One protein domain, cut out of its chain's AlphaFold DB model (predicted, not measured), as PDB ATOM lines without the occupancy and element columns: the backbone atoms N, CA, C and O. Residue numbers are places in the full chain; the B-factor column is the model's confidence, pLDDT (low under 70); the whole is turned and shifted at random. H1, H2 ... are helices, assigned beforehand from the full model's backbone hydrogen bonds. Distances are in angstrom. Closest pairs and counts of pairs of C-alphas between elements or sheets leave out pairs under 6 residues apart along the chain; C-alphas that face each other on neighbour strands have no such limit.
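AT A GLANCE: This is residues 157 to 225 of the 279 residues of the protein "SASA domain-containing protein" of Opitutae bacterium (UniProt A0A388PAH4). The long helix H3 makes one arm of a wide, open V, and H2, with the short H1 at its far end, makes the other arm; residues 176 to 180 join the two. From the far end of H3 the chain folds back along it through residues 205 to 215, and H4 then packs across the first turns of H3, inside the V. The printed part has 69 residues with four named helices, H1, H2, H3 and H4 along the chain, and no named strand; the class is all helix. The whole is extended, with a radius of gyration of the C-alphas of 18.4 A and spans of 57 by 25 by 17 A.

IN THESE COORDINATES: H3, the longest helix, takes residues 181 to 204 and measures 34.1 A from C-alpha 181 at (126.905, 153.484, 145.093) to C-alpha 204 at (126.939, 177.688, 121.080). H4 follows at residues 216 to 223, 10.7 A long. H2 takes residues 163 to 175, 18.3 A long. H1, residues 157 to 160, is 5.2 A long and begins at C-alpha 157 at (150.443, 148.980, 160.359).

HOW THE PARTS SIT: H3 touches H4 with residues 181 to 188 alone, and the closest C-alphas, those of Pro 181 and Ala 217, are 5.5 A apart. Their lines are about perpendicular, at 81 degrees. H2 and H3 are apart, and so are H2 and H4. H1 and H2 only just touch, only at the corner by their link, with 3 pairs of C-alphas within 8 A; H2 does so with residues 165 to 166 alone, and the closest C-alphas, those of Glu 160 and Lys 166, are 5.4 A apart. H1 is apart from H3 and H4. In H2, H3 and H4 every O i to N i+4 pair is within hydrogen-bond range, while H1 is too short for such a pair.

THE WHOLE: The C-alphas farthest apart, those of Thr 161 and Ala 204, are 57.3 A apart. The printed part has no cut. The link from H3 to H4, 11 residues, is long; the other two are tight. The mean pLDDT of the printed part is 85.1, and residue 172 and residues 175 to 177 are under 70.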
ATOM      1  N   GLU A 157     149.759 149.458 159.159       84.69
ATOM      2  CA  GLU A 157     150.443 148.980 160.359       84.69
ATOM      3  C   GLU A 157     151.233 150.087 161.081       84.69
ATOM      4  O   GLU A 157     151.332 150.108 162.307       84.69
ATOM      5  N   ILE A 158     151.762 151.063 160.340       84.81
ATOM      6  CA  ILE A 158     152.486 152.204 160.919       84.81
ATOM      7  C   ILE A 158     151.521 153.220 161.531       84.81
ATOM      8  O   ILE A 158     151.859 153.882 162.508       84.81
ATOM      9  N   GLN A 159     150.322 153.352 160.970       84.19
ATOM     10  CA  GLN A 159     149.311 154.257 161.512       84.19
ATOM     11  C   GLN A 159     148.671 153.670 162.773       84.19
ATOM     12  O   GLN A 159     148.450 154.385 163.743       84.19
ATOM     13  N   GLU A 160     148.442 152.357 162.793       82.00
ATOM     14  CA  GLU A 160     147.813 151.649 163.912       82.00
ATOM     15  C   GLU A 160     148.703 151.552 165.158       82.00
ATOM     16  O   GLU A 160     148.190 151.477 166.273       82.00
ATOM     17  N   THR A 161     150.027 151.600 164.994       84.94
ATOM     18  CA  THR A 161     150.981 151.587 166.119       84.94
ATOM     19  C   THR A 161     151.029 152.900 166.904       84.94
ATOM     20  O   THR A 161     151.611 152.930 167.987       84.94
ATOM     21  N   LYS A 162     150.412 153.975 166.398       83.81
ATOM     22  CA  LYS A 162     150.357 155.286 167.055       83.81
ATOM     23  C   LYS A 162     148.939 155.575 167.560       83.81
ATOM     24  O   LYS A 162     148.053 155.819 166.735       83.81
ATOM     25  N   PRO A 163     148.698 155.579 168.884       80.56
ATOM     26  CA  PRO A 163     147.364 155.792 169.449       80.56
ATOM     27  C   PRO A 163     146.685 157.080 168.960       80.56
ATOM     28  O   PRO A 163     145.491 157.072 168.666       80.56
ATOM     29  N   GLU A 164     147.449 158.166 168.806       78.88
ATOM     30  CA  GLU A 164     146.952 159.454 168.318       78.88
ATOM     31  C   GLU A 164     146.467 159.406 166.861       78.88
ATOM     32  O   GLU A 164     145.483 160.061 166.519       78.88
ATOM     33  N   LEU A 165     147.107 158.595 166.010       79.94
ATOM     34  CA  LEU A 165     146.679 158.411 164.623       79.94
ATOM     35  C   LEU A 165     145.465 157.495 164.548       79.94
ATOM     36  O   LEU A 165     144.521 157.800 163.826       79.94
ATOM     37  N   LYS A 166     145.450 156.410 165.328       75.88
ATOM     38  CA  LYS A 166     144.319 155.480 165.371       75.88
ATOM     39  C   LYS A 166     143.017 156.196 165.741       75.88
ATOM     40  O   LYS A 166     142.031 156.063 165.023       75.88
ATOM     41  N   ALA A 167     143.034 157.026 166.786       75.75
ATOM     42  CA  ALA A 167     141.860 157.796 167.198       75.75
ATOM     43  C   ALA A 167     141.381 158.780 166.112       75.75
ATOM     44  O   ALA A 167     140.181 158.896 165.866       75.75
ATOM     45  N   ALA A 168     142.310 159.465 165.433       73.56
ATOM     46  CA  ALA A 168     141.980 160.378 164.340       73.56
ATOM     47  C   ALA A 168     141.386 159.642 163.123       73.56
ATOM     48  O   ALA A 168     140.415 160.118 162.534       73.56
ATOM     49  N   LEU A 169     141.923 158.468 162.781       74.62
ATOM     50  CA  LEU A 169     141.434 157.625 161.689       74.62
ATOM     51  C   LEU A 169     140.049 157.041 161.981       74.62
ATOM     52  O   LEU A 169     139.192 157.038 161.095       74.62
ATOM     53  N   ASP A 170     139.811 156.585 163.211       74.69
ATOM     54  CA  ASP A 170     138.511 156.062 163.637       74.69
ATOM     55  C   ASP A 170     137.450 157.174 163.600       74.69
ATOM     56  O   ASP A 170     136.370 156.995 163.028       74.69
ATOM     57  N   ALA A 171     137.782 158.367 164.107       72.06
ATOM     58  CA  ALA A 171     136.910 159.538 164.046       72.06
ATOM     59  C   ALA A 171     136.623 159.976 162.599       72.06
ATOM     60  O   ALA A 171     135.475 160.256 162.250       72.06
ATOM     61  N   GLN A 172     137.638 159.991 161.731       69.50
ATOM     62  CA  GLN A 172     137.482 160.317 160.313       69.50
ATOM     63  C   GLN A 172     136.613 159.284 159.586       69.50
ATOM     64  O   GLN A 172     135.769 159.653 158.769       69.50
ATOM     65  N   SER A 173     136.786 157.998 159.897       70.12
ATOM     66  CA  SER A 173     135.993 156.910 159.321       70.12
ATOM     67  C   SER A 173     134.529 156.994 159.750       70.12
ATOM     68  O   SER A 173     133.643 156.822 158.919       70.12
ATOM     69  N   ALA A 174     134.264 157.330 161.017       70.31
ATOM     70  CA  ALA A 174     132.911 157.543 161.527       70.31
ATOM     71  C   ALA A 174     132.245 158.804 160.946       70.31
ATOM     72  O   ALA A 174     131.045 158.799 160.679       70.31
ATOM     73  N   ALA A 175     133.018 159.872 160.726       66.38
ATOM     74  CA  ALA A 175     132.526 161.132 160.167       66.38
ATOM     75  C   ALA A 175     132.335 161.096 158.641       66.38
ATOM     76  O   ALA A 175     131.637 161.948 158.089       66.38
ATOM     77  N   THR A 176     132.959 160.141 157.942       67.62
ATOM     78  CA  THR A 176     132.837 160.021 156.487       67.62
ATOM     79  C   THR A 176     131.460 159.452 156.137       67.62
ATOM     80  O   THR A 176     131.161 158.314 156.505       67.62
ATOM     81  N   PRO A 177     130.609 160.193 155.401       67.69
ATOM     82  CA  PRO A 177     129.302 159.689 155.005       67.69
ATOM     83  C   PRO A 177     129.462 158.413 154.179       67.69
ATOM     84  O   PRO A 177     130.216 158.393 153.202       67.69
ATOM     85  N   LYS A 178     128.741 157.352 154.552       76.75
ATOM     86  CA  LYS A 178     128.676 156.138 153.735       76.75
ATOM     87  C   LYS A 178     128.022 156.499 152.404       76.75
ATOM     88  O   LYS A 178     126.869 156.923 152.371       76.75
ATOM     89  N   ILE A 179     128.784 156.373 151.323       82.31
ATOM     90  CA  ILE A 179     128.293 156.642 149.976       82.31
ATOM     91  C   ILE A 179     127.558 155.394 149.503       82.31
ATOM     92  O   ILE A 179     128.169 154.340 149.360       82.31
ATOM     93  N   ASP A 180     126.260 155.532 149.257       85.69
ATOM     94  CA  ASP A 180     125.478 154.535 148.535       85.69
ATOM     95  C   ASP A 180     125.870 154.580 147.043       85.69
ATOM     96  O   ASP A 180     125.655 155.616 146.395       85.69
ATOM     97  N   PRO A 181     126.464 153.506 146.485       86.69
ATOM     98  CA  PRO A 181     126.905 153.484 145.093       86.69
ATOM     99  C   PRO A 181     125.768 153.665 144.083       86.69
ATOM    100  O   PRO A 181     125.978 154.296 143.045       86.69
ATOM    101  N   GLU A 182     124.572 153.143 144.369       87.75
ATOM    102  CA  GLU A 182     123.431 153.225 143.452       87.75
ATOM    103  C   GLU A 182     122.900 154.651 143.390       87.75
ATOM    104  O   GLU A 182     122.746 155.219 142.305       87.75
ATOM    105  N   LYS A 183     122.726 155.274 144.559       89.69
ATOM    106  CA  LYS A 183     122.346 156.683 144.650       89.69
ATOM    107  C   LYS A 183     123.398 157.595 144.020       89.69
ATOM    108  O   LYS A 183     123.048 158.471 143.236       89.69
ATOM    109  N   ALA A 184     124.686 157.368 144.294       89.75
ATOM    110  CA  ALA A 184     125.769 158.167 143.718       89.75
ATOM    111  C   ALA A 184     125.804 158.087 142.183       89.75
ATOM    112  O   ALA A 184     126.079 159.090 141.518       89.75
ATOM    113  N   LYS A 185     125.496 156.915 141.616       90.94
ATOM    114  CA  LYS A 185     125.353 156.733 140.170       90.94
ATOM    115  C   LYS A 185     124.126 157.467 139.626       90.94
ATOM    116  O   LYS A 185     124.253 158.173 138.630       90.94
ATOM    117  N   ALA A 186     122.973 157.352 140.283       90.88
ATOM    118  CA  ALA A 186     121.752 158.046 139.872       90.88
ATOM    119  C   ALA A 186     121.925 159.578 139.886       90.88
ATOM    120  O   ALA A 186     121.604 160.246 138.902       90.88
ATOM    121  N   ASP A 187     122.509 160.124 140.957       91.06
ATOM    122  CA  ASP A 187     122.825 161.551 141.078       91.06
ATOM    123  C   ASP A 187     123.816 161.989 139.985       91.06
ATOM    124  O   ASP A 187     123.634 163.026 139.339       91.06
ATOM    125  N   TYR A 188     124.839 161.169 139.707       91.94
ATOM    126  CA  TYR A 188     125.788 161.420 138.624       91.94
ATOM    127  C   TYR A 188     125.115 161.456 137.248       91.94
ATOM    128  O   TYR A 188     125.405 162.359 136.463       91.94
ATOM    129  N   ASP A 189     124.197 160.535 136.948       92.44
ATOM    130  CA  ASP A 189     123.492 160.493 135.663       92.44
ATOM    131  C   ASP A 189     122.604 161.731 135.450       92.44
ATOM    132  O   ASP A 189     122.516 162.258 134.332       92.44
ATOM    133  N   VAL A 190     121.981 162.244 136.517       93.56
ATOM    134  CA  VAL A 190     121.216 163.501 136.492       93.56
ATOM    135  C   VAL A 190     122.134 164.689 136.206       93.56
ATOM    136  O   VAL A 190     121.872 165.474 135.288       93.56
ATOM    137  N   GLU A 191     123.238 164.811 136.939       92.12
ATOM    138  CA  GLU A 191     124.194 165.904 136.752       92.12
ATOM    139  C   GLU A 191     124.907 165.824 135.399       92.12
ATOM    140  O   GLU A 191     125.175 166.850 134.773       92.12
ATOM    141  N   LEU A 192     125.155 164.621 134.878       93.38
ATOM    142  CA  LEU A 192     125.746 164.418 133.560       93.38
ATOM    143  C   LEU A 192     124.820 164.924 132.448       93.38
ATOM    144  O   LEU A 192     125.297 165.533 131.487       93.38
ATOM    145  N   LYS A 193     123.501 164.718 132.572       93.12
ATOM    146  CA  LYS A 193     122.514 165.282 131.634       93.12
ATOM    147  C   LYS A 193     122.525 166.812 131.674       93.12
ATOM    148  O   LYS A 193     122.630 167.435 130.616       93.12
ATOM    149  N   LYS A 194     122.511 167.418 132.870       92.88
ATOM    150  CA  LYS A 194     122.615 168.883 133.036       92.88
ATOM    151  C   LYS A 194     123.917 169.426 132.451       92.88
ATOM    152  O   LYS A 194     123.907 170.410 131.717       92.88
ATOM    153  N   PHE A 195     125.031 168.747 132.713       93.00
ATOM    154  CA  PHE A 195     126.340 169.102 132.180       93.00
ATOM    155  C   PHE A 195     126.379 169.057 130.654       93.00
ATOM    156  O   PHE A 195     126.900 169.987 130.043       93.00
ATOM    157  N   LYS A 196     125.823 168.017 130.018       93.12
ATOM    158  CA  LYS A 196     125.764 167.923 128.549       93.12
ATOM    159  C   LYS A 196     124.989 169.097 127.947       93.12
ATOM    160  O   LYS A 196     125.486 169.712 127.005       93.12
ATOM    161  N   ALA A 197     123.840 169.450 128.527       92.56
ATOM    162  CA  ALA A 197     123.051 170.604 128.095       92.56
ATOM    163  C   ALA A 197     123.810 171.930 128.290       92.56
ATOM    164  O   ALA A 197     123.925 172.726 127.360       92.56
ATOM    165  N   ALA A 198     124.406 172.140 129.466       91.81
ATOM    166  CA  ALA A 198     125.179 173.345 129.766       91.81
ATOM    167  C   ALA A 198     126.450 173.465 128.906       91.81
ATOM    168  O   ALA A 198     126.808 174.558 128.480       91.81
ATOM    169  N   LYS A 199     127.118 172.346 128.603       92.94
ATOM    170  CA  LYS A 199     128.266 172.299 127.691       92.94
ATOM    171  C   LYS A 199     127.850 172.660 126.266       92.94
ATOM    172  O   LYS A 199     128.550 173.441 125.636       92.94
ATOM    173  N   ALA A 200     126.739 172.115 125.768       91.81
ATOM    174  CA  ALA A 200     126.225 172.450 124.440       91.81
ATOM    175  C   ALA A 200     125.889 173.944 124.329       91.81
ATOM    176  O   ALA A 200     126.305 174.593 123.372       91.81
ATOM    177  N   LYS A 201     125.234 174.505 125.355       92.44
ATOM    178  CA  LYS A 201     124.962 175.944 125.452       92.44
ATOM    179  C   LYS A 201     126.250 176.774 125.443       92.44
ATOM    180  O   LYS A 201     126.366 177.695 124.649       92.44
ATOM    181  N   ALA A 202     127.242 176.404 126.253       91.69
ATOM    182  CA  ALA A 202     128.515 177.122 126.305       91.69
ATOM    183  C   ALA A 202     129.262 177.103 124.961       91.69
ATOM    184  O   ALA A 202     129.818 178.116 124.552       91.69
ATOM    185  N   VAL A 203     129.233 175.972 124.245       91.12
ATOM    186  CA  VAL A 203     129.804 175.869 122.891       91.12
ATOM    187  C   VAL A 203     129.073 176.788 121.913       91.12
ATOM    188  O   VAL A 203     129.733 177.495 121.157       91.12
ATOM    189  N   ALA A 204     127.736 176.816 121.942       91.06
ATOM    190  CA  ALA A 204     126.939 177.688 121.080       91.06
ATOM    191  C   ALA A 204     127.176 179.183 121.366       91.06
ATOM    192  O   ALA A 204     127.184 179.994 120.448       91.06
ATOM    193  N   GLU A 205     127.405 179.539 122.630       93.56
ATOM    194  CA  GLU A 205     127.633 180.920 123.075       93.56
ATOM    195  C   GLU A 205     129.113 181.344 123.022       93.56
ATOM    196  O   GLU A 205     129.441 182.469 123.389       93.56
ATOM    197  N   GLY A 206     130.028 180.456 122.614       89.06
ATOM    198  CA  GLY A 206     131.471 180.725 122.642       89.06
ATOM    199  C   GLY A 206     132.034 180.949 124.053       89.06
ATOM    200  O   GLY A 206     133.108 181.526 124.213       89.06
ATOM    201  N   THR A 207     131.320 180.507 125.092       90.94
ATOM    202  CA  THR A 207     131.722 180.663 126.491       90.94
ATOM    203  C   THR A 207     132.432 179.419 127.020       90.94
ATOM    204  O   THR A 207     132.404 178.324 126.451       90.94
ATOM    205  N   LYS A 208     133.125 179.576 128.150       86.19
ATOM    206  CA  LYS A 208     133.851 178.476 128.783       86.19
ATOM    207  C   LYS A 208     132.874 177.431 129.323       86.19
ATOM    208  O   LYS A 208     132.098 177.712 130.233       86.19
ATOM    209  N   ALA A 209     132.988 176.201 128.826       88.00
ATOM    210  CA  ALA A 209     132.189 175.083 129.312       88.00
ATOM    211  C   ALA A 209     132.385 174.838 130.826       88.00
ATOM    212  O   ALA A 209     133.504 174.988 131.342       88.00
ATOM    213  N   PRO A 210     131.325 174.416 131.545       88.19
ATOM    214  CA  PRO A 210     131.430 174.040 132.949       88.19
ATOM    215  C   PRO A 210     132.362 172.835 133.140       88.19
ATOM    216  O   PRO A 210     132.781 172.176 132.186       88.19
ATOM    217  N   ARG A 211     132.711 172.524 134.392       88.00
ATOM    218  CA  ARG A 211     133.466 171.300 134.693       88.00
ATOM    219  C   ARG A 211     132.540 170.080 134.631       88.00
ATOM    220  O   ARG A 211     131.408 170.183 135.100       88.00
ATOM    221  N   PRO A 212     133.010 168.934 134.106       88.94
ATOM    222  CA  PRO A 212     132.230 167.706 134.135       88.94
ATOM    223  C   PRO A 212     131.986 167.256 135.585       88.94
ATOM    224  O   PRO A 212     132.896 167.388 136.417       88.94
ATOM    225  N   PRO A 213     130.790 166.721 135.891       90.56
ATOM    226  CA  PRO A 213     130.504 166.137 137.191       90.56
ATOM    227  C   PRO A 213     131.349 164.877 137.402       90.56
ATOM    228  O   PRO A 213     131.961 164.344 136.473       90.56
ATOM    229  N   ARG A 214     131.401 164.399 138.646       90.31
ATOM    230  CA  ARG A 214     132.084 163.155 139.013       90.31
ATOM    231  C   ARG A 214     131.157 162.296 139.855       90.31
ATOM    232  O   ARG A 214     130.442 162.836 140.694       90.31
ATOM    233  N   ASN A 215     131.226 160.985 139.670       90.38
ATOM    234  CA  ASN A 215     130.546 160.034 140.536       90.38
ATOM    235  C   ASN A 215     131.243 159.997 141.908       90.38
ATOM    236  O   ASN A 215     132.449 159.751 141.998       90.38
ATOM    237  N   ALA A 216     130.498 160.272 142.980       87.00
ATOM    238  CA  ALA A 216     131.045 160.337 144.333       87.00
ATOM    239  C   ALA A 216     131.616 158.989 144.810       87.00
ATOM    240  O   ALA A 216     132.664 158.982 145.459       87.00
ATOM    241  N   ALA A 217     130.980 157.869 144.448       86.50
ATOM    242  CA  ALA A 217     131.434 156.530 144.819       86.50
ATOM    243  C   ALA A 217     132.782 156.204 144.159       86.50
ATOM    244  O   ALA A 217     133.741 155.873 144.851       86.50
ATOM    245  N   GLU A 218     132.900 156.441 142.849       86.12
ATOM    246  CA  GLU A 218     134.158 156.253 142.110       86.12
ATOM    247  C   GLU A 218     135.276 157.164 142.637       86.12
ATOM    248  O   GLU A 218     136.444 156.777 142.712       86.12
ATOM    249  N   VAL A 219     134.946 158.404 143.020       85.88
ATOM    250  CA  VAL A 219     135.924 159.328 143.607       85.88
ATOM    251  C   VAL A 219     136.421 158.823 144.959       85.88
ATOM    252  O   VAL A 219     137.615 158.963 145.227       85.88
ATOM    253  N   SER A 220     135.535 158.281 145.795       84.25
ATOM    254  CA  SER A 220     135.889 157.707 147.095       84.25
ATOM    255  C   SER A 220     136.777 156.475 146.927       84.25
ATOM    256  O   SER A 220     137.890 156.456 147.452       84.25
ATOM    257  N   GLU A 221     136.364 155.526 146.086       84.94
ATOM    258  CA  GLU A 221     137.125 154.311 145.783       84.94
ATOM    259  C   GLU A 221     138.519 154.635 145.232       84.94
ATOM    260  O   GLU A 221     139.530 154.127 145.717       84.94
ATOM    261  N   ARG A 222     138.608 155.565 144.273       86.62
ATOM    262  CA  ARG A 222     139.886 155.993 143.688       86.62
ATOM    263  C   ARG A 222     140.831 156.599 144.723       86.62
ATOM    264  O   ARG A 222     142.045 156.469 144.575       86.62
ATOM    265  N   LYS A 223     140.308 157.336 145.707       83.56
ATOM    266  CA  LYS A 223     141.142 157.940 146.753       83.56
ATOM    267  C   LYS A 223     141.623 156.907 147.767       83.56
ATOM    268  O   LYS A 223     142.679 157.121 148.356       83.56
ATOM    269  N   GLY A 224     140.877 155.818 147.931       78.88
ATOM    270  CA  GLY A 224     141.118 154.823 148.960       78.88
ATOM    271  C   GLY A 224     140.970 155.397 150.369       78.88
ATOM    272  O   GLY A 224     140.989 156.610 150.599       78.88
ATOM    273  N   THR A 225     140.841 154.505 151.337       81.38
ATOM    274  CA  THR A 225     140.913 154.852 152.758       81.38
ATOM    275  C   THR A 225     142.358 154.763 153.259       81.38
ATOM    276  O   THR A 225     143.301 154.686 152.460       81.38
TER     277      THR A 225